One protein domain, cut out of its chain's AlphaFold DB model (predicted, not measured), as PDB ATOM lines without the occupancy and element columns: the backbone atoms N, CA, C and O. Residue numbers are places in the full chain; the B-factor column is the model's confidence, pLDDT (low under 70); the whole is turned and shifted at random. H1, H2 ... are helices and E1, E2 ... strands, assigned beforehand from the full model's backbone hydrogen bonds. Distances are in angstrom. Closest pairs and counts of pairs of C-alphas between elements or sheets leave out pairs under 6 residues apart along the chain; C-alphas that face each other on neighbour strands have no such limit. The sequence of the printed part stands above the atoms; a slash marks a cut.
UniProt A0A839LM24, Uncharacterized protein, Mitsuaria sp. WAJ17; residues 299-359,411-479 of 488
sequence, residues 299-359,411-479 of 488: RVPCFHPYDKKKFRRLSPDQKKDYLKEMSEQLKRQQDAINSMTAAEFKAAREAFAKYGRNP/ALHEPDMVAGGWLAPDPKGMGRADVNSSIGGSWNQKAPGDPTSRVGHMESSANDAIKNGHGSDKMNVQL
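Overview. This is residues 299 to 359 and 411 to 479 of the 488 residues of an uncharacterized protein of Mitsuaria sp. WAJ17 (UniProt A0A839LM24). A long helix, H2, runs along the longest axis of a mostly helical body. Near its last turn H3 and H5 pack on each other at a steep angle, while H4 crosses H2 at residues 322 to 330, with the short helix H1 near H2 and H4. Long loops with no named element fill much of the rest. The printed part has 130 residues with five named helices and one named strand, in the order H1, H2, H3, E1, H4, H5; E1 pairs with no named strand. The whole is compact, with a radius of gyration of the C-alphas of 15.0 A and spans of 49 by 35 by 24 A.

Arrangement. H1, residues 309 to 312, is close to but not clearly touching H2, residues 316 to 338; the C-alphas of Phe 311 and Lys 319 are the closest, 6.7 A apart. H2 and H3, residues 342 to 355, are close but not clearly touching, about perpendicular at 73 degrees; the closest C-alphas, of Ile 337 and Phe 345, are 7.4 A apart. E1, residues 429 to 432, comes nearest to H2 with the C-alphas of Arg 432 and Glu 325, 7.3 A apart. Residues 411 to 412 pair antiparallel with residues 429 to 430 of E1. H4, residues 433 to 440, touches H2 at residues 322 to 330 alone, at a steep tilt of 48 degrees, the same way; the C-alphas of Met 326 and Val 435 are the closest, 5.9 A apart. H1 and H4 are near each other. H5, residues 454 to 467, touches H3 at a steep tilt of 55 degrees, opposite ways, with the C-alphas of Ala 342 and Ala 462 the closest at 4.6 A. H5 is apart from H2 and H4. In H2, H3, H4 and H5 every O i to N i+4 pair is within hydrogen-bond range; H1 is too short for such a pair, and its one O i to N i+3 pair is not within range.

Along the chain. H1 begins at C-alpha 309, at (7.894, 31.903, 34.708). H2 measures 32.6 A from C-alpha 316, at (9.151, 37.259, 21.253), to C-alpha 338. H3 is 19.8 A long. H5 is 20.4 A long and ends at C-alpha 467, at (47.900, 26.687, 45.459).

Size, cuts and confidence. The two C-alphas farthest apart, those of Ser 315 and Gly 469, are 49.7 A apart, while those of Arg 299 and Leu 479, the first and last printed, are 6.9 A apart. Residues 360 to 410 are not printed, and C-alphas 359 and 411 are 15.8 A apart across the cut. The link from H4 to H5 is long. Low confidence falls on 14 residues, among them 357 to 359 and 447 to 451.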
ATOM      1  N   ARG A 299      35.219  27.970  32.205       85.75
ATOM      2  CA  ARG A 299      33.811  28.053  31.805       85.75
ATOM      3  C   ARG A 299      32.927  27.715  33.001       85.75
ATOM      4  O   ARG A 299      33.021  26.624  33.555       85.75
ATOM      5  N   VAL A 300      32.091  28.669  33.393       88.44
ATOM      6  CA  VAL A 300      31.084  28.502  34.444       88.44
ATOM      7  C   VAL A 300      29.786  28.022  33.785       88.44
ATOM      8  O   VAL A 300      29.514  28.431  32.653       88.44
ATOM      9  N   PRO A 301      28.962  27.183  34.443       88.69
ATOM     10  CA  PRO A 301      27.670  26.798  33.887       88.69
ATOM     11  C   PRO A 301      26.851  28.007  33.412       88.69
ATOM     12  O   PRO A 301      26.682  28.985  34.145       88.69
ATOM     13  N   CYS A 302      26.323  27.935  32.191       88.75
ATOM     14  CA  CYS A 302      25.613  29.040  31.550       88.75
ATOM     15  C   CYS A 302      24.351  29.459  32.323       88.75
ATOM     16  O   CYS A 302      23.750  28.659  33.035       88.75
ATOM     17  N   PHE A 303      23.915  30.708  32.191       89.56
ATOM     18  CA  PHE A 303      22.718  31.251  32.832       89.56
ATOM     19  C   PHE A 303      21.483  30.959  31.971       89.56
ATOM     20  O   PHE A 303      21.378  31.446  30.845       89.56
ATOM     21  N   HIS A 304      20.537  30.173  32.492       86.38
ATOM     22  CA  HIS A 304      19.291  29.837  31.798       86.38
ATOM     23  C   HIS A 304      18.130  30.680  32.357       86.38
ATOM     24  O   HIS A 304      17.834  30.622  33.550       86.38
ATOM     25  N   PRO A 305      17.461  31.499  31.526       85.56
ATOM     26  CA  PRO A 305      16.219  32.160  31.919       85.56
ATOM     27  C   PRO A 305      14.968  31.353  31.527       85.56
ATOM     28  O   PRO A 305      13.857  31.761  31.855       85.56
ATOM     29  N   TYR A 306      15.123  30.247  30.788       83.62
ATOM     30  CA  TYR A 306      14.045  29.560  30.063       83.62
ATOM     31  C   TYR A 306      13.010  28.863  30.956       83.62
ATOM     32  O   TYR A 306      11.833  28.785  30.594       83.62
ATOM     33  N   ASP A 307      13.419  28.399  32.130       79.00
ATOM     34  CA  ASP A 307      12.562  27.822  33.166       79.00
ATOM     35  C   ASP A 307      11.772  28.893  33.940       79.00
ATOM     36  O   ASP A 307      10.689  28.631  34.479       79.00
ATOM     37  N   LYS A 308      12.258  30.139  33.948       82.25
ATOM     38  CA  LYS A 308      11.678  31.220  34.746       82.25
ATOM     39  C   LYS A 308      10.324  31.643  34.185       82.25
ATOM     40  O   LYS A 308      10.190  32.147  33.068       82.25
ATOM     41  N   LYS A 309       9.290  31.536  35.027       86.38
ATOM     42  CA  LYS A 309       7.894  31.903  34.708       86.38
ATOM     43  C   LYS A 309       7.764  33.304  34.099       86.38
ATOM     44  O   LYS A 309       6.948  33.502  33.203       86.38
ATOM     45  N   LYS A 310       8.558  34.268  34.586       85.94
ATOM     46  CA  LYS A 310       8.590  35.644  34.064       85.94
ATOM     47  C   LYS A 310       9.066  35.678  32.612       85.94
ATOM     48  O   LYS A 310       8.359  36.224  31.778       85.94
ATOM     49  N   PHE A 311      10.184  35.022  32.301       88.56
ATOM     50  CA  PHE A 311      10.739  34.964  30.947       88.56
ATOM     51  C   PHE A 311       9.802  34.251  29.965       88.56
ATOM     52  O   PHE A 311       9.564  34.732  28.860       88.56
ATOM     53  N   ARG A 312       9.196  33.129  30.377       89.56
ATOM     54  CA  ARG A 312       8.274  32.356  29.525       89.56
ATOM     55  C   ARG A 312       7.080  33.173  29.020       89.56
ATOM     56  O   ARG A 312       6.638  32.943  27.896       89.56
ATOM     57  N   ARG A 313       6.599  34.118  29.835       91.31
ATOM     58  CA  ARG A 313       5.438  34.984  29.564       91.31
ATOM     59  C   ARG A 313       5.735  36.200  28.692       91.31
ATOM     60  O   ARG A 313       4.796  36.869  28.283       91.31
ATOM     61  N   LEU A 314       7.004  36.494  28.429       89.31
ATOM     62  CA  LEU A 314       7.393  37.601  27.563       89.31
ATOM     63  C   LEU A 314       7.024  37.303  26.099       89.31
ATOM     64  O   LEU A 314       7.109  36.149  25.647       89.31
ATOM     65  N   SER A 315       6.656  38.352  25.358       93.31
ATOM     66  CA  SER A 315       6.523  38.293  23.898       93.31
ATOM     67  C   SER A 315       7.871  37.947  23.238       93.31
ATOM     68  O   SER A 315       8.916  38.052  23.888       93.31
ATOM     69  N   PRO A 316       7.897  37.519  21.963       90.56
ATOM     70  CA  PRO A 316       9.151  37.259  21.253       90.56
ATOM     71  C   PRO A 316      10.146  38.431  21.314       90.56
ATOM     72  O   PRO A 316      11.311  38.218  21.656       90.56
ATOM     73  N   ASP A 317       9.680  39.663  21.098       91.62
ATOM     74  CA  ASP A 317      10.529  40.862  21.158       91.62
ATOM     75  C   ASP A 317      11.034  41.130  22.577       91.62
ATOM     76  O   ASP A 317      12.229  41.312  22.803       91.62
ATOM     77  N   GLN A 318      10.157  41.019  23.577       89.06
ATOM     78  CA  GLN A 318      10.553  41.175  24.976       89.06
ATOM     79  C   GLN A 318      11.564  40.109  25.425       89.06
ATOM     80  O   GLN A 318      12.427  40.393  26.260       89.06
ATOM     81  N   LYS A 319      11.480  38.881  24.891       89.69
ATOM     82  CA  LYS A 319      12.476  37.823  25.126       89.69
ATOM     83  C   LYS A 319      13.819  38.194  24.516       89.69
ATOM     84  O   LYS A 319      14.837  38.004  25.176       89.69
ATOM     85  N   LYS A 320      13.830  38.736  23.296       88.94
ATOM     86  CA  LYS A 320      15.050  39.219  22.637       88.94
ATOM     87  C   LYS A 320      15.725  40.313  23.469       88.94
ATOM     88  O   LYS A 320      16.909  40.185  23.774       88.94
ATOM     89  N   ASP A 321      14.967  41.309  23.921       86.75
ATOM     90  CA  ASP A 321      15.488  42.399  24.756       86.75
ATOM     91  C   ASP A 321      15.981  41.907  26.119       86.75
ATOM     92  O   ASP A 321      17.007  42.360  26.624       86.75
ATOM     93  N   TYR A 322      15.275  40.946  26.720       90.38
ATOM     94  CA  TYR A 322      15.698  40.320  27.972       90.38
ATOM     95  C   TYR A 322      17.033  39.586  27.816       90.38
ATOM     96  O   TYR A 322      17.921  39.739  28.651       90.38
ATOM     97  N   LEU A 323      17.184  38.782  26.759       89.38
ATOM     98  CA  LEU A 323      18.411  38.024  26.503       89.38
ATOM     99  C   LEU A 323      19.589  38.945  26.168       89.38
ATOM    100  O   LEU A 323      20.708  38.664  26.596       89.38
ATOM    101  N   LYS A 324      19.338  40.048  25.450       88.00
ATOM    102  CA  LYS A 324      20.341  41.083  25.177       88.00
ATOM    103  C   LYS A 324      20.849  41.708  26.479       88.00
ATOM    104  O   LYS A 324      22.041  41.623  26.754       88.00
ATOM    105  N   GLU A 325      19.950  42.225  27.318       87.81
ATOM    106  CA  GLU A 325      20.311  42.814  28.616       87.81
ATOM    107  C   GLU A 325      21.018  41.797  29.525       87.81
ATOM    108  O   GLU A 325      21.995  42.128  30.192       87.81
ATOM    109  N   MET A 326      20.556  40.540  29.547       90.88
ATOM    110  CA  MET A 326      21.201  39.482  30.327       90.88
ATOM    111  C   MET A 326      22.631  39.231  29.851       90.88
ATOM    112  O   MET A 326      23.532  39.123  30.678       90.88
ATOM    113  N   SER A 327      22.856  39.172  28.538       90.25
ATOM    114  CA  SER A 327      24.197  39.011  27.973       90.25
ATOM    115  C   SER A 327      25.107  40.190  28.319       90.25
ATOM    116  O   SER A 327      26.273  39.981  28.641       90.25
ATOM    117  N   GLU A 328      24.588  41.417  28.276       86.94
ATOM    118  CA  GLU A 328      25.345  42.623  28.619       86.94
ATOM    119  C   GLU A 328      25.691  42.672  30.114       86.94
ATOM    120  O   GLU A 328      26.840  42.928  30.466       86.94
ATOM    121  N   GLN A 329      24.739  42.357  30.999       89.56
ATOM    122  CA  GLN A 329      24.994  42.270  32.439       89.56
ATOM    123  C   GLN A 329      26.011  41.168  32.769       89.56
ATOM    124  O   GLN A 329      26.940  41.416  33.532       89.56
ATOM    125  N   LEU A 330      25.896  39.976  32.171       91.38
ATOM    126  CA  LEU A 330      26.872  38.897  32.375       91.38
ATOM    127  C   LEU A 330      28.268  39.272  31.877       91.38
ATOM    128  O   LEU A 330      29.251  38.916  32.521       91.38
ATOM    129  N   LYS A 331      28.369  40.020  30.775       89.62
ATOM    130  CA  LYS A 331      29.652  40.520  30.276       89.62
ATOM    131  C   LYS A 331      30.297  41.493  31.264       89.62
ATOM    132  O   LYS A 331      31.467  41.320  31.583       89.62
ATOM    133  N   ARG A 332      29.533  42.439  31.822       86.94
ATOM    134  CA  ARG A 332      30.039  43.356  32.862       86.94
ATOM    135  C   ARG A 332      30.480  42.618  34.129       86.94
ATOM    136  O   ARG A 332      31.535  42.920  34.676       86.94
ATOM    137  N   GLN A 333      29.732  41.593  34.547       92.88
ATOM    138  CA  GLN A 333      30.130  40.706  35.649       92.88
ATOM    139  C   GLN A 333      31.437  39.971  35.345       92.88
ATOM    140  O   GLN A 333      32.345  39.961  36.170       92.88
ATOM    141  N   GLN A 334      31.546  39.378  34.157       92.56
ATOM    142  CA  GLN A 334      32.742  38.668  33.724       92.56
ATOM    143  C   GLN A 334      33.961  39.591  33.727       92.56
ATOM    144  O   GLN A 334      35.006  39.208  34.241       92.56
ATOM    145  N   ASP A 335      33.827  40.798  33.180       87.31
ATOM    146  CA  ASP A 335      34.923  41.762  33.092       87.31
ATOM    147  C   ASP A 335      35.360  42.245  34.473       87.31
ATOM    148  O   ASP A 335      36.555  42.295  34.758       87.31
ATOM    149  N   ALA A 336      34.405  42.507  35.366       84.31
ATOM    150  CA  ALA A 336      34.705  42.883  36.736       84.31
ATOM    151  C   ALA A 336      35.402  41.750  37.507       84.31
ATOM    152  O   ALA A 336      36.427  41.999  38.136       84.31
ATOM    153  N   ILE A 337      34.924  40.503  37.401       87.50
ATOM    154  CA  ILE A 337      35.577  39.337  38.024       87.50
ATOM    155  C   ILE A 337      36.980  39.140  37.443       87.50
ATOM    156  O   ILE A 337      37.933  38.998  38.203       87.50
ATOM    157  N   ASN A 338      37.133  39.199  36.118       91.12
ATOM    158  CA  ASN A 338      38.421  39.033  35.439       91.12
ATOM    159  C   ASN A 338      39.385  40.207  35.666       91.12
ATOM    160  O   ASN A 338      40.575  40.091  35.394       91.12
ATOM    161  N   SER A 339      38.907  41.330  36.205       83.81
ATOM    162  CA  SER A 339      39.766  42.417  36.680       83.81
ATOM    163  C   SER A 339      40.338  42.170  38.081       83.81
ATOM    164  O   SER A 339      41.261  42.879  38.484       83.81
ATOM    165  N   MET A 340      39.855  41.159  38.812       84.50
ATOM    166  CA  MET A 340      40.350  40.769  40.136       84.50
ATOM    167  C   MET A 340      41.441  39.704  40.025       84.50
ATOM    168  O   MET A 340      41.400  38.853  39.138       84.50
ATOM    169  N   THR A 341      42.415  39.718  40.934       85.81
ATOM    170  CA  THR A 341      43.326  38.578  41.110       85.81
ATOM    171  C   THR A 341      42.608  37.400  41.773       85.81
ATOM    172  O   THR A 341      41.586  37.581  42.442       85.81
ATOM    173  N   ALA A 342      43.148  36.187  41.641       79.88
ATOM    174  CA  ALA A 342      42.630  35.022  42.360       79.88
ATOM    175  C   ALA A 342      42.601  35.246  43.886       79.88
ATOM    176  O   ALA A 342      41.629  34.874  44.550       79.88
ATOM    177  N   ALA A 343      43.620  35.913  44.440       75.50
ATOM    178  CA  ALA A 343      43.672  36.277  45.853       75.50
ATOM    179  C   ALA A 343      42.595  37.307  46.246       75.50
ATOM    180  O   ALA A 343      41.937  37.133  47.273       75.50
ATOM    181  N   GLU A 344      42.371  38.342  45.430       75.44
ATOM    182  CA  GLU A 344      41.318  39.348  45.654       75.44
ATOM    183  C   GLU A 344      39.922  38.715  45.599       75.44
ATOM    184  O   GLU A 344      39.090  38.964  46.475       75.44
ATOM    185  N   PHE A 345      39.675  37.852  44.608       84.81
ATOM    186  CA  PHE A 345      38.417  37.120  44.477       84.81
ATOM    187  C   PHE A 345      38.164  36.232  45.699       84.81
ATOM    188  O   PHE A 345      37.087  36.290  46.298       84.81
ATOM    189  N   LYS A 346      39.168  35.452  46.122       82.81
ATOM    190  CA  LYS A 346      39.066  34.599  47.311       82.81
ATOM    191  C   LYS A 346      38.784  35.418  48.572       82.81
ATOM    192  O   LYS A 346      37.874  35.066  49.317       82.81
ATOM    193  N   ALA A 347      39.494  36.528  48.782       74.25
ATOM    194  CA  ALA A 347      39.278  37.401  49.935       74.25
ATOM    195  C   ALA A 347      37.852  37.977  49.963       74.25
ATOM    196  O   ALA A 347      37.203  37.972  51.010       74.25
ATOM    197  N   ALA A 348      37.327  38.412  48.814       75.75
ATOM    198  CA  ALA A 348      35.951  38.892  48.712       75.75
ATOM    199  C   ALA A 348      34.925  37.788  49.022       75.75
ATOM    200  O   ALA A 348      33.935  38.032  49.716       75.75
ATOM    201  N   ARG A 349      35.166  36.561  48.545       89.12
ATOM    202  CA  ARG A 349      34.309  35.395  48.810       89.12
ATOM    203  C   ARG A 349      34.336  34.962  50.275       89.12
ATOM    204  O   ARG A 349      33.278  34.681  50.834       89.12
ATOM    205  N   GLU A 350      35.499  34.978  50.921       76.50
ATOM    206  CA  GLU A 350      35.630  34.704  52.358       76.50
ATOM    207  C   GLU A 350      34.943  35.765  53.214       76.50
ATOM    208  O   GLU A 350      34.249  35.431  54.175       76.50
ATOM    209  N   ALA A 351      35.082  37.038  52.846       67.31
ATOM    210  CA  ALA A 351      34.396  38.123  53.529       67.31
ATOM    211  C   ALA A 351      32.871  37.993  53.395       67.31
ATOM    212  O   ALA A 351      32.156  38.122  54.390       67.31
ATOM    213  N   PHE A 352      32.376  37.631  52.208       75.06
ATOM    214  CA  PHE A 352      30.959  37.338  52.007       75.06
ATOM    215  C   PHE A 352      30.490  36.127  52.824       75.06
ATOM    216  O   PHE A 352      29.428  36.170  53.436       75.06
ATOM    217  N   ALA A 353      31.265  35.041  52.858       74.56
ATOM    218  CA  ALA A 353      30.914  33.847  53.626       74.56
ATOM    219  C   ALA A 353      30.865  34.123  55.137       74.56
ATOM    220  O   ALA A 353      30.008  33.584  55.834       74.56
ATOM    221  N   LYS A 354      31.768  34.976  55.638       64.31
ATOM    222  CA  LYS A 354      31.880  35.296  57.063       64.31
ATOM    223  C   LYS A 354      30.875  36.349  57.531       64.31
ATOM    224  O   LYS A 354      30.346  36.228  58.630       64.31
ATOM    225  N   TYR A 355      30.649  37.387  56.731       67.62
ATOM    226  CA  TYR A 355      29.885  38.570  57.146       67.62
ATOM    227  C   TYR A 355      28.584  38.769  56.361       67.62
ATOM    228  O   TYR A 355      27.823  39.683  56.660       67.62
ATOM    229  N   GLY A 356      28.313  37.935  55.356       74.69
ATOM    230  CA  GLY A 356      27.220  38.159  54.417       74.69
ATOM    231  C   GLY A 356      27.515  39.320  53.463       74.69
ATOM    232  O   GLY A 356      28.665  39.608  53.126       74.69
ATOM    233  N   ARG A 357      26.461  39.996  52.991       69.00
ATOM    234  CA  ARG A 357      26.613  41.187  52.138       69.00
ATOM    235  C   ARG A 357      27.374  42.283  52.883       69.00
ATOM    236  O   ARG A 357      27.190  42.458  54.082       69.00
ATOM    237  N   ASN A 358      28.202  43.033  52.157       67.44
ATOM    238  CA  ASN A 358      28.908  44.173  52.728       67.44
ATOM    239  C   ASN A 358      27.878  45.180  53.295       67.44
ATOM    240  O   ASN A 358      26.991  45.595  52.543       67.44
ATOM    241  N   PRO A 359      27.978  45.588  54.575       60.53
ATOM    242  CA  PRO A 359      27.016  46.501  55.199       60.53
ATOM    243  C   PRO A 359      26.971  47.888  54.537       60.53
ATOM    244  O   PRO A 359      25.976  48.591  54.658       60.53
ATOM    245  N   ALA A 411      20.306  49.291  40.571       83.44
ATOM    246  CA  ALA A 411      21.723  49.631  40.626       83.44
ATOM    247  C   ALA A 411      22.526  48.326  40.687       83.44
ATOM    248  O   ALA A 411      22.175  47.410  41.438       83.44
ATOM    249  N   LEU A 412      23.540  48.222  39.835       81.75
ATOM    250  CA  LEU A 412      24.273  46.995  39.563       81.75
ATOM    251  C   LEU A 412      25.626  47.022  40.268       81.75
ATOM    252  O   LEU A 412      26.426  47.935  40.055       81.75
ATOM    253  N   HIS A 413      25.885  45.993  41.068       81.81
ATOM    254  CA  HIS A 413      27.214  45.726  41.601       81.81
ATOM    255  C   HIS A 413      28.008  44.929  40.572       81.81
ATOM    256  O   HIS A 413      27.528  43.905  40.083       81.81
ATOM    257  N   GLU A 414      29.207  45.399  40.249       78.94
ATOM    258  CA  GLU A 414      30.107  44.784  39.277       78.94
ATOM    259  C   GLU A 414      31.485  44.639  39.952       78.94
ATOM    260  O   GLU A 414      32.209  45.630  40.063       78.94
ATOM    261  N   PRO A 415      31.840  43.444  40.465       87.25
ATOM    262  CA  PRO A 415      31.051  42.213  40.436       87.25
ATOM    263  C   PRO A 415      29.898  42.190  41.454       87.25
ATOM    264  O   PRO A 415      29.864  42.963  42.408       87.25
ATOM    265  N   ASP A 416      28.944  41.277  41.260       91.81
ATOM    266  CA  ASP A 416      27.863  41.000  42.208       91.81
ATOM    267  C   ASP A 416      28.465  40.672  43.582       91.81
ATOM    268  O   ASP A 416      29.464  39.956  43.679       91.81
ATOM    269  N   MET A 417      27.849  41.163  44.662       82.56
ATOM    270  CA  MET A 417      28.295  40.909  46.037       82.56
ATOM    271  C   MET A 417      28.524  39.420  46.320       82.56
ATOM    272  O   MET A 417      29.482  39.059  47.000       82.56
ATOM    273  N   VAL A 418      27.670  38.552  45.773       87.19
ATOM    274  CA  VAL A 418      27.782  37.095  45.915       87.19
ATOM    275  C   VAL A 418      28.948  36.544  45.085       87.19
ATOM    276  O   VAL A 418      29.571  35.565  45.481       87.19
ATOM    277  N   ALA A 419      29.291  37.175  43.965       86.00
ATOM    278  CA  ALA A 419      30.270  36.698  42.990       86.00
ATOM    279  C   ALA A 419      31.621  37.439  43.041       86.00
ATOM    280  O   ALA A 419      32.345  37.447  42.053       86.00
ATOM    281  N   GLY A 420      31.976  38.046  44.181       79.62
ATOM    282  CA  GLY A 420      33.277  38.704  44.388       79.62
ATOM    283  C   GLY A 420      33.203  40.211  44.646       79.62
ATOM    284  O   GLY A 420      34.229  40.840  44.875       79.62
ATOM    285  N   GLY A 421      32.009  40.804  44.663       80.19
ATOM    286  CA  GLY A 421      31.825  42.248  44.829       80.19
ATOM    287  C   GLY A 421      32.109  42.800  46.225       80.19
ATOM    288  O   GLY A 421      32.133  44.010  46.394       80.19
ATOM    289  N   TRP A 422      32.334  41.961  47.241       80.19
ATOM    290  CA  TRP A 422      32.362  42.405  48.643       80.19
ATOM    291  C   TRP A 422      33.363  43.544  48.926       80.19
ATOM    292  O   TRP A 422      33.075  44.420  49.738       80.19
ATOM    293  N   LEU A 423      34.510  43.562  48.236       66.56
ATOM    294  CA  LEU A 423      35.549  44.595  48.376       66.56
ATOM    295  C   LEU A 423      35.236  45.901  47.616       66.56
ATOM    296  O   LEU A 423      35.932  46.896  47.803       66.56
ATOM    297  N   ALA A 424      34.198  45.909  46.780       72.75
ATOM    298  CA  ALA A 424      33.767  47.033  45.954       72.75
ATOM    299  C   ALA A 424      32.253  47.277  46.145       72.75
ATOM    300  O   ALA A 424      31.459  46.944  45.265       72.75
ATOM    301  N   PRO A 425      31.831  47.841  47.295       67.25
ATOM    302  CA  PRO A 425      30.414  48.003  47.637       67.25
ATOM    303  C   PRO A 425      29.660  49.001  46.745       67.25
ATOM    304  O   PRO A 425      28.435  49.006  46.764       67.25
ATOM    305  N   ASP A 426      30.359  49.836  45.974       68.62
ATOM    306  CA  ASP A 426      29.736  50.861  45.137       68.62
ATOM    307  C   ASP A 426      29.204  50.284  43.812       68.62
ATOM    308  O   ASP A 426      29.980  49.686  43.051       68.62
ATOM    309  N   PRO A 427      27.921  50.516  43.466       78.31
ATOM    310  CA  PRO A 427      27.399  50.183  42.147       78.31
ATOM    311  C   PRO A 427      28.145  50.904  41.020       78.31
ATOM    312  O   PRO A 427      28.632  52.024  41.185       78.31
ATOM    313  N   LYS A 428      28.194  50.272  39.844       80.25
ATOM    314  CA  LYS A 428      28.873  50.815  38.652       80.25
ATOM    315  C   LYS A 428      27.918  51.275  37.555       80.25
ATOM    316  O   LYS A 428      28.326  52.007  36.658       80.25
ATOM    317  N   GLY A 429      26.644  50.900  37.638       78.62
ATOM    318  CA  GLY A 429      25.655  51.262  36.630       78.62
ATOM    319  C   GLY A 429      24.221  50.947  37.034       78.62
ATOM    320  O   GLY A 429      23.961  50.387  38.097       78.62
ATOM    321  N   MET A 430      23.286  51.300  36.152       83.56
ATOM    322  CA  MET A 430      21.887  50.882  36.223       83.56
ATOM    323  C   MET A 430      21.605  49.852  35.129       83.56
ATOM    324  O   MET A 430      22.129  49.960  34.023       83.56
ATOM    325  N   GLY A 431      20.736  48.889  35.406       83.38
ATOM    326  CA  GLY A 431      20.220  47.969  34.389       83.38
ATOM    327  C   GLY A 431      18.870  47.406  34.778       83.38
ATOM    328  O   GLY A 431      18.332  47.741  35.836       83.38
ATOM    329  N   ARG A 432      18.288  46.552  33.937       88.19
ATOM    330  CA  ARG A 432      16.948  46.019  34.218       88.19
ATOM    331  C   ARG A 432      16.930  45.195  35.507       88.19
ATOM    332  O   ARG A 432      17.696  44.239  35.660       88.19
ATOM    333  N   ALA A 433      16.014  45.531  36.415       87.19
ATOM    334  CA  ALA A 433      15.911  44.898  37.730       87.19
ATOM    335  C   ALA A 433      15.503  43.420  37.652       87.19
ATOM    336  O   ALA A 433      15.961  42.599  38.447       87.19
ATOM    337  N   ASP A 434      14.649  43.069  36.690       85.81
ATOM    338  CA  ASP A 434      14.178  41.700  36.486       85.81
ATOM    339  C   ASP A 434      15.271  40.775  35.930       85.81
ATOM    340  O   ASP A 434      15.323  39.595  36.292       85.81
ATOM    341  N   VAL A 435      16.167  41.309  35.098       88.69
ATOM    342  CA  VAL A 435      17.377  40.615  34.640       88.69
ATOM    343  C   VAL A 435      18.390  40.500  35.777       88.69
ATOM    344  O   VAL A 435      18.848  39.394  36.057       88.69
ATOM    345  N   ASN A 436      18.660  41.589  36.502       90.12
ATOM    346  CA  ASN A 436      19.613  41.593  37.615       90.12
ATOM    347  C   ASN A 436      19.219  40.590  38.711       90.12
ATOM    348  O   ASN A 436      20.023  39.769  39.142       90.12
ATOM    349  N   SER A 437      17.941  40.571  39.104       89.31
ATOM    350  CA  SER A 437      17.418  39.589  40.063       89.31
ATOM    351  C   SER A 437      17.544  38.149  39.550       89.31
ATOM    352  O   SER A 437      17.794  37.230  40.330       89.31
ATOM    353  N   SER A 438      17.395  37.947  38.240       89.75
ATOM    354  CA  SER A 438      17.546  36.640  37.609       89.75
ATOM    355  C   SER A 438      18.992  36.147  37.634       89.75
ATOM    356  O   SER A 438      19.204  34.989  37.981       89.75
ATOM    357  N   ILE A 439      19.966  37.006  37.317       89.62
ATOM    358  CA  ILE A 439      21.400  36.689  37.406       89.62
ATOM    359  C   ILE A 439      21.787  36.444  38.869       89.62
ATOM    360  O   ILE A 439      22.313  35.378  39.190       89.62
ATOM    361  N   GLY A 440      21.424  37.373  39.758       89.88
ATOM    362  CA  GLY A 440      21.716  37.313  41.190       89.88
ATOM    363  C   GLY A 440      21.201  36.033  41.855       89.88
ATOM    364  O   GLY A 440      21.915  35.372  42.608       89.88
ATOM    365  N   GLY A 441      19.973  35.629  41.524       88.56
ATOM    366  CA  GLY A 441      19.376  34.386  42.018       88.56
ATOM    367  C   GLY A 441      20.017  33.109  41.462       88.56
ATOM    368  O   GLY A 441      19.795  32.035  42.015       88.56
ATOM    369  N   SER A 442      20.810  33.204  40.392       89.00
ATOM    370  CA  SER A 442      21.415  32.054  39.714       89.00
ATOM    371  C   SER A 442      22.870  31.781  40.114       89.00
ATOM    372  O   SER A 442      23.382  30.707  39.797       89.00
ATOM    373  N   TRP A 443      23.530  32.664  40.869       89.88
ATOM    374  CA  TRP A 443      24.916  32.461  41.326       89.88
ATOM    375  C   TRP A 443      25.117  31.195  42.167       89.88
ATOM    376  O   TRP A 443      26.071  30.444  41.961       89.88
ATOM    377  N   ASN A 444      24.188  30.930  43.085       83.94
ATOM    378  CA  ASN A 444      24.270  29.798  44.012       83.94
ATOM    379  C   ASN A 444      23.463  28.575  43.548       83.94
ATOM    380  O   ASN A 444      23.420  27.567  44.250       83.94
ATOM    381  N   GLN A 445      22.826  28.642  42.374       73.88
ATOM    382  CA  GLN A 445      22.121  27.496  41.804       73.88
ATOM    383  C   GLN A 445      23.129  26.451  41.317       73.88
ATOM    384  O   GLN A 445      24.115  26.787  40.654       73.88
ATOM    385  N   LYS A 446      22.861  25.186  41.643       73.81
ATOM    386  CA  LYS A 446      23.571  24.036  41.073       73.81
ATOM    387  C   LYS A 446      23.095  23.837  39.637       73.81
ATOM    388  O   LYS A 446      21.903  23.998  39.365       73.81
ATOM    389  N   ALA A 447      24.006  23.529  38.720       63.47
ATOM    390  CA  ALA A 447      23.612  23.188  37.357       63.47
ATOM    391  C   ALA A 447      23.001  21.771  37.312       63.47
ATOM    392  O   ALA A 447      23.318  20.948  38.177       63.47
ATOM    393  N   PRO A 448      22.138  21.458  36.326       52.00
ATOM    394  CA  PRO A 448      21.675  20.091  36.112       52.00
ATOM    395  C   PRO A 448      22.864  19.131  35.959       52.00
ATOM    396  O   PRO A 448      23.685  19.302  35.061       52.00
ATOM    397  N   GLY A 449      22.966  18.144  36.856       53.72
ATOM    398  CA  GLY A 449      24.037  17.141  36.855       53.72
ATOM    399  C   GLY A 449      25.378  17.566  37.477       53.72
ATOM    400  O   GLY A 449      26.317  16.778  37.415       53.72
ATOM    401  N   ASP A 450      25.496  18.755  38.086       58.12
ATOM    402  CA  ASP A 450      26.778  19.268  38.608       58.12
ATOM    403  C   ASP A 450      26.892  19.181  40.148       58.12
ATOM    404  O   ASP A 450      25.951  19.559  40.861       58.12
ATOM    405  N   PRO A 451      28.042  18.724  40.692       57.19
ATOM    406  CA  PRO A 451      28.247  18.603  42.136       57.19
ATOM    407  C   PRO A 451      28.441  19.942  42.882       57.19
ATOM    408  O   PRO A 451      28.543  19.931  44.109       57.19
ATOM    409  N   THR A 452      28.465  21.101  42.214       71.06
ATOM    410  CA  THR A 452      28.745  22.419  42.824       71.06
ATOM    411  C   THR A 452      27.912  23.572  42.212       71.06
ATOM    412  O   THR A 452      27.101  23.375  41.309       71.06
ATOM    413  N   SER A 453      28.031  24.797  42.750       88.38
ATOM    414  CA  SER A 453      27.355  26.014  42.247       88.38
ATOM    415  C   SER A 453      28.250  26.821  41.293       88.38
ATOM    416  O   SER A 453      29.466  26.645  41.295       88.38
ATOM    417  N   ARG A 454      27.691  27.771  40.522       90.44
ATOM    418  CA  ARG A 454      28.489  28.664  39.645       90.44
ATOM    419  C   ARG A 454      29.599  29.395  40.405       90.44
ATOM    420  O   ARG A 454      30.723  29.486  39.922       90.44
ATOM    421  N   VAL A 455      29.290  29.879  41.606       90.81
ATOM    422  CA  VAL A 455      30.278  30.485  42.507       90.81
ATOM    423  C   VAL A 455      31.333  29.472  42.948       90.81
ATOM    424  O   VAL A 455      32.518  29.788  42.892       90.81
ATOM    425  N   GLY A 456      30.934  28.242  43.282       90.00
ATOM    426  CA  GLY A 456      31.869  27.169  43.635       90.00
ATOM    427  C   GLY A 456      32.861  26.832  42.515       90.00
ATOM    428  O   GLY A 456      34.041  26.615  42.780       90.00
ATOM    429  N   HIS A 457      32.431  26.874  41.247       89.06
ATOM    430  CA  HIS A 457      33.330  26.700  40.094       89.06
ATOM    431  C   HIS A 457      34.413  27.782  40.028       89.06
ATOM    432  O   HIS A 457      35.572  27.477  39.731       89.06
ATOM    433  N   MET A 458      34.046  29.036  40.306       90.56
ATOM    434  CA  MET A 458      34.985  30.160  40.328       90.56
ATOM    435  C   MET A 458      35.913  30.094  41.548       90.56
ATOM    436  O   MET A 458      37.115  30.307  41.411       90.56
ATOM    437  N   GLU A 459      35.391  29.727  42.721       90.25
ATOM    438  CA  GLU A 459      36.182  29.517  43.941       90.25
ATOM    439  C   GLU A 459      37.215  28.404  43.772       90.25
ATOM    440  O   GLU A 459      38.366  28.584  44.166       90.25
ATOM    441  N   SER A 460      36.848  27.282  43.142       90.44
ATOM    442  CA  SER A 460      37.806  26.217  42.816       90.44
ATOM    443  C   SER A 460      38.935  26.753  41.944       90.44
ATOM    444  O   SER A 460      40.100  26.548  42.267       90.44
ATOM    445  N   SER A 461      38.600  27.506  40.890       89.62
ATOM    446  CA  SER A 461      39.597  28.094  39.992       89.62
ATOM    447  C   SER A 461      40.558  29.034  40.725       89.62
ATOM    448  O   SER A 461      41.764  28.978  40.491       89.62
ATOM    449  N   ALA A 462      40.042  29.884  41.618       86.81
ATOM    450  CA  ALA A 462      40.865  30.795  42.407       86.81
ATOM    451  C   ALA A 462      41.765  30.039  43.397       86.81
ATOM    452  O   ALA A 462      42.953  30.332  43.514       86.81
ATOM    453  N   ASN A 463      41.217  29.038  44.089       87.31
ATOM    454  CA  ASN A 463      41.961  28.229  45.051       87.31
ATOM    455  C   ASN A 463      43.081  27.427  44.379       87.31
ATOM    456  O   ASN A 463      44.178  27.348  44.928       87.31
ATOM    457  N   ASP A 464      42.825  26.859  43.202       89.19
ATOM    458  CA  ASP A 464      43.830  26.114  42.448       89.19
ATOM    459  C   ASP A 464      44.932  27.045  41.932       89.19
ATOM    460  O   ASP A 464      46.109  26.712  42.048       89.19
ATOM    461  N   ALA A 465      44.590  28.243  41.447       86.56
ATOM    462  CA  ALA A 465      45.587  29.246  41.073       86.56
ATOM    463  C   ALA A 465      46.489  29.617  42.262       86.56
ATOM    464  O   ALA A 465      47.710  29.558  42.155       86.56
ATOM    465  N   ILE A 466      45.904  29.903  43.430       82.62
ATOM    466  CA  ILE A 466      46.657  30.254  44.643       82.62
ATOM    467  C   ILE A 466      47.577  29.113  45.091       82.62
ATOM    468  O   ILE A 466      48.737  29.365  45.412       82.62
ATOM    469  N   LYS A 467      47.091  27.865  45.093       88.38
ATOM    470  CA  LYS A 467      47.900  26.687  45.459       88.38
ATOM    471  C   LYS A 467      49.120  26.511  44.557       88.38
ATOM    472  O   LYS A 467      50.143  26.035  45.031       88.38
ATOM    473  N   ASN A 468      49.006  26.908  43.293       86.06
ATOM    474  CA  ASN A 468      50.065  26.798  42.296       86.06
ATOM    475  C   ASN A 468      50.928  28.070  42.178       86.06
ATOM    476  O   ASN A 468      51.674  28.203  41.219       86.06
ATOM    477  N   GLY A 469      50.828  29.022  43.116       81.56
ATOM    478  CA  GLY A 469      51.631  30.255  43.095       81.56
ATOM    479  C   GLY A 469      51.084  31.374  42.198       81.56
ATOM    480  O   GLY A 469      51.648  32.462  42.172       81.56
ATOM    481  N   HIS A 470      49.937  31.172  41.551       85.19
ATOM    482  CA  HIS A 470      49.271  32.119  40.642       85.19
ATOM    483  C   HIS A 470      48.221  32.993  41.345       85.19
ATOM    484  O   HIS A 470      47.234  33.426  40.751       85.19
ATOM    485  N   GLY A 471      48.386  33.250  42.645       74.12
ATOM    486  CA  GLY A 471      47.424  34.036  43.428       74.12
ATOM    487  C   GLY A 471      47.319  35.504  42.989       74.12
ATOM    488  O   GLY A 471      46.261  36.116  43.143       74.12
ATOM    489  N   SER A 472      48.402  36.055  42.436       81.06
ATOM    490  CA  SER A 472      48.479  37.412  41.880       81.06
ATOM    491  C   SER A 472      47.889  37.534  40.477       81.06
ATOM    492  O   SER A 472      47.650  38.653  40.018       81.06
ATOM    493  N   ASP A 473      47.642  36.415  39.801       84.69
ATOM    494  CA  ASP A 473      47.146  36.425  38.434       84.69
ATOM    495  C   ASP A 473      45.651  36.718  38.407       84.69
ATOM    496  O   ASP A 473      44.897  36.403  39.334       84.69
ATOM    497  N   LYS A 474      45.224  37.370  37.326       88.12
ATOM    498  CA  LYS A 474      43.834  37.763  37.131       88.12
ATOM    499  C   LYS A 474      42.946  36.554  36.872       88.12
ATOM    500  O   LYS A 474      43.330  35.632  36.152       88.12
ATOM    501  N   MET A 475      41.748  36.579  37.456       89.88
ATOM    502  CA  MET A 475      40.711  35.591  37.190       89.88
ATOM    503  C   MET A 475      40.419  35.531  35.689       89.88
ATOM    504  O   MET A 475      40.534  36.520  34.967       89.88
ATOM    505  N   ASN A 476      40.023  34.354  35.219       92.62
ATOM    506  CA  ASN A 476      39.724  34.126  33.813       92.62
ATOM    507  C   ASN A 476      38.460  33.273  33.693       92.62
ATOM    508  O   ASN A 476      38.515  32.091  33.371       92.62
ATOM    509  N   VAL A 477      37.312  33.849  34.041       92.62
ATOM    510  CA  VAL A 477      36.007  33.187  33.976       92.62
ATOM    511  C   VAL A 477      35.291  33.517  32.669       92.62
ATOM    512  O   VAL A 477      35.469  34.596  32.099       92.62
ATOM    513  N   GLN A 478      34.458  32.587  32.203       92.50
ATOM    514  CA  GLN A 478      33.537  32.793  31.083       92.50
ATOM    515  C   GLN A 478      32.097  32.644  31.572       92.50
ATOM    516  O   GLN A 478      31.718  31.581  32.072       92.50
ATOM    517  N   LEU A 479      31.309  33.711  31.424       90.88
ATOM    518  CA  LEU A 479      29.897  33.776  31.782       90.88
ATOM    519  C   LEU A 479      29.066  33.933  30.508       90.88
ATOM    520  O   LEU A 479      29.261  34.865  29.732       90.88
TER     521      LEU A 479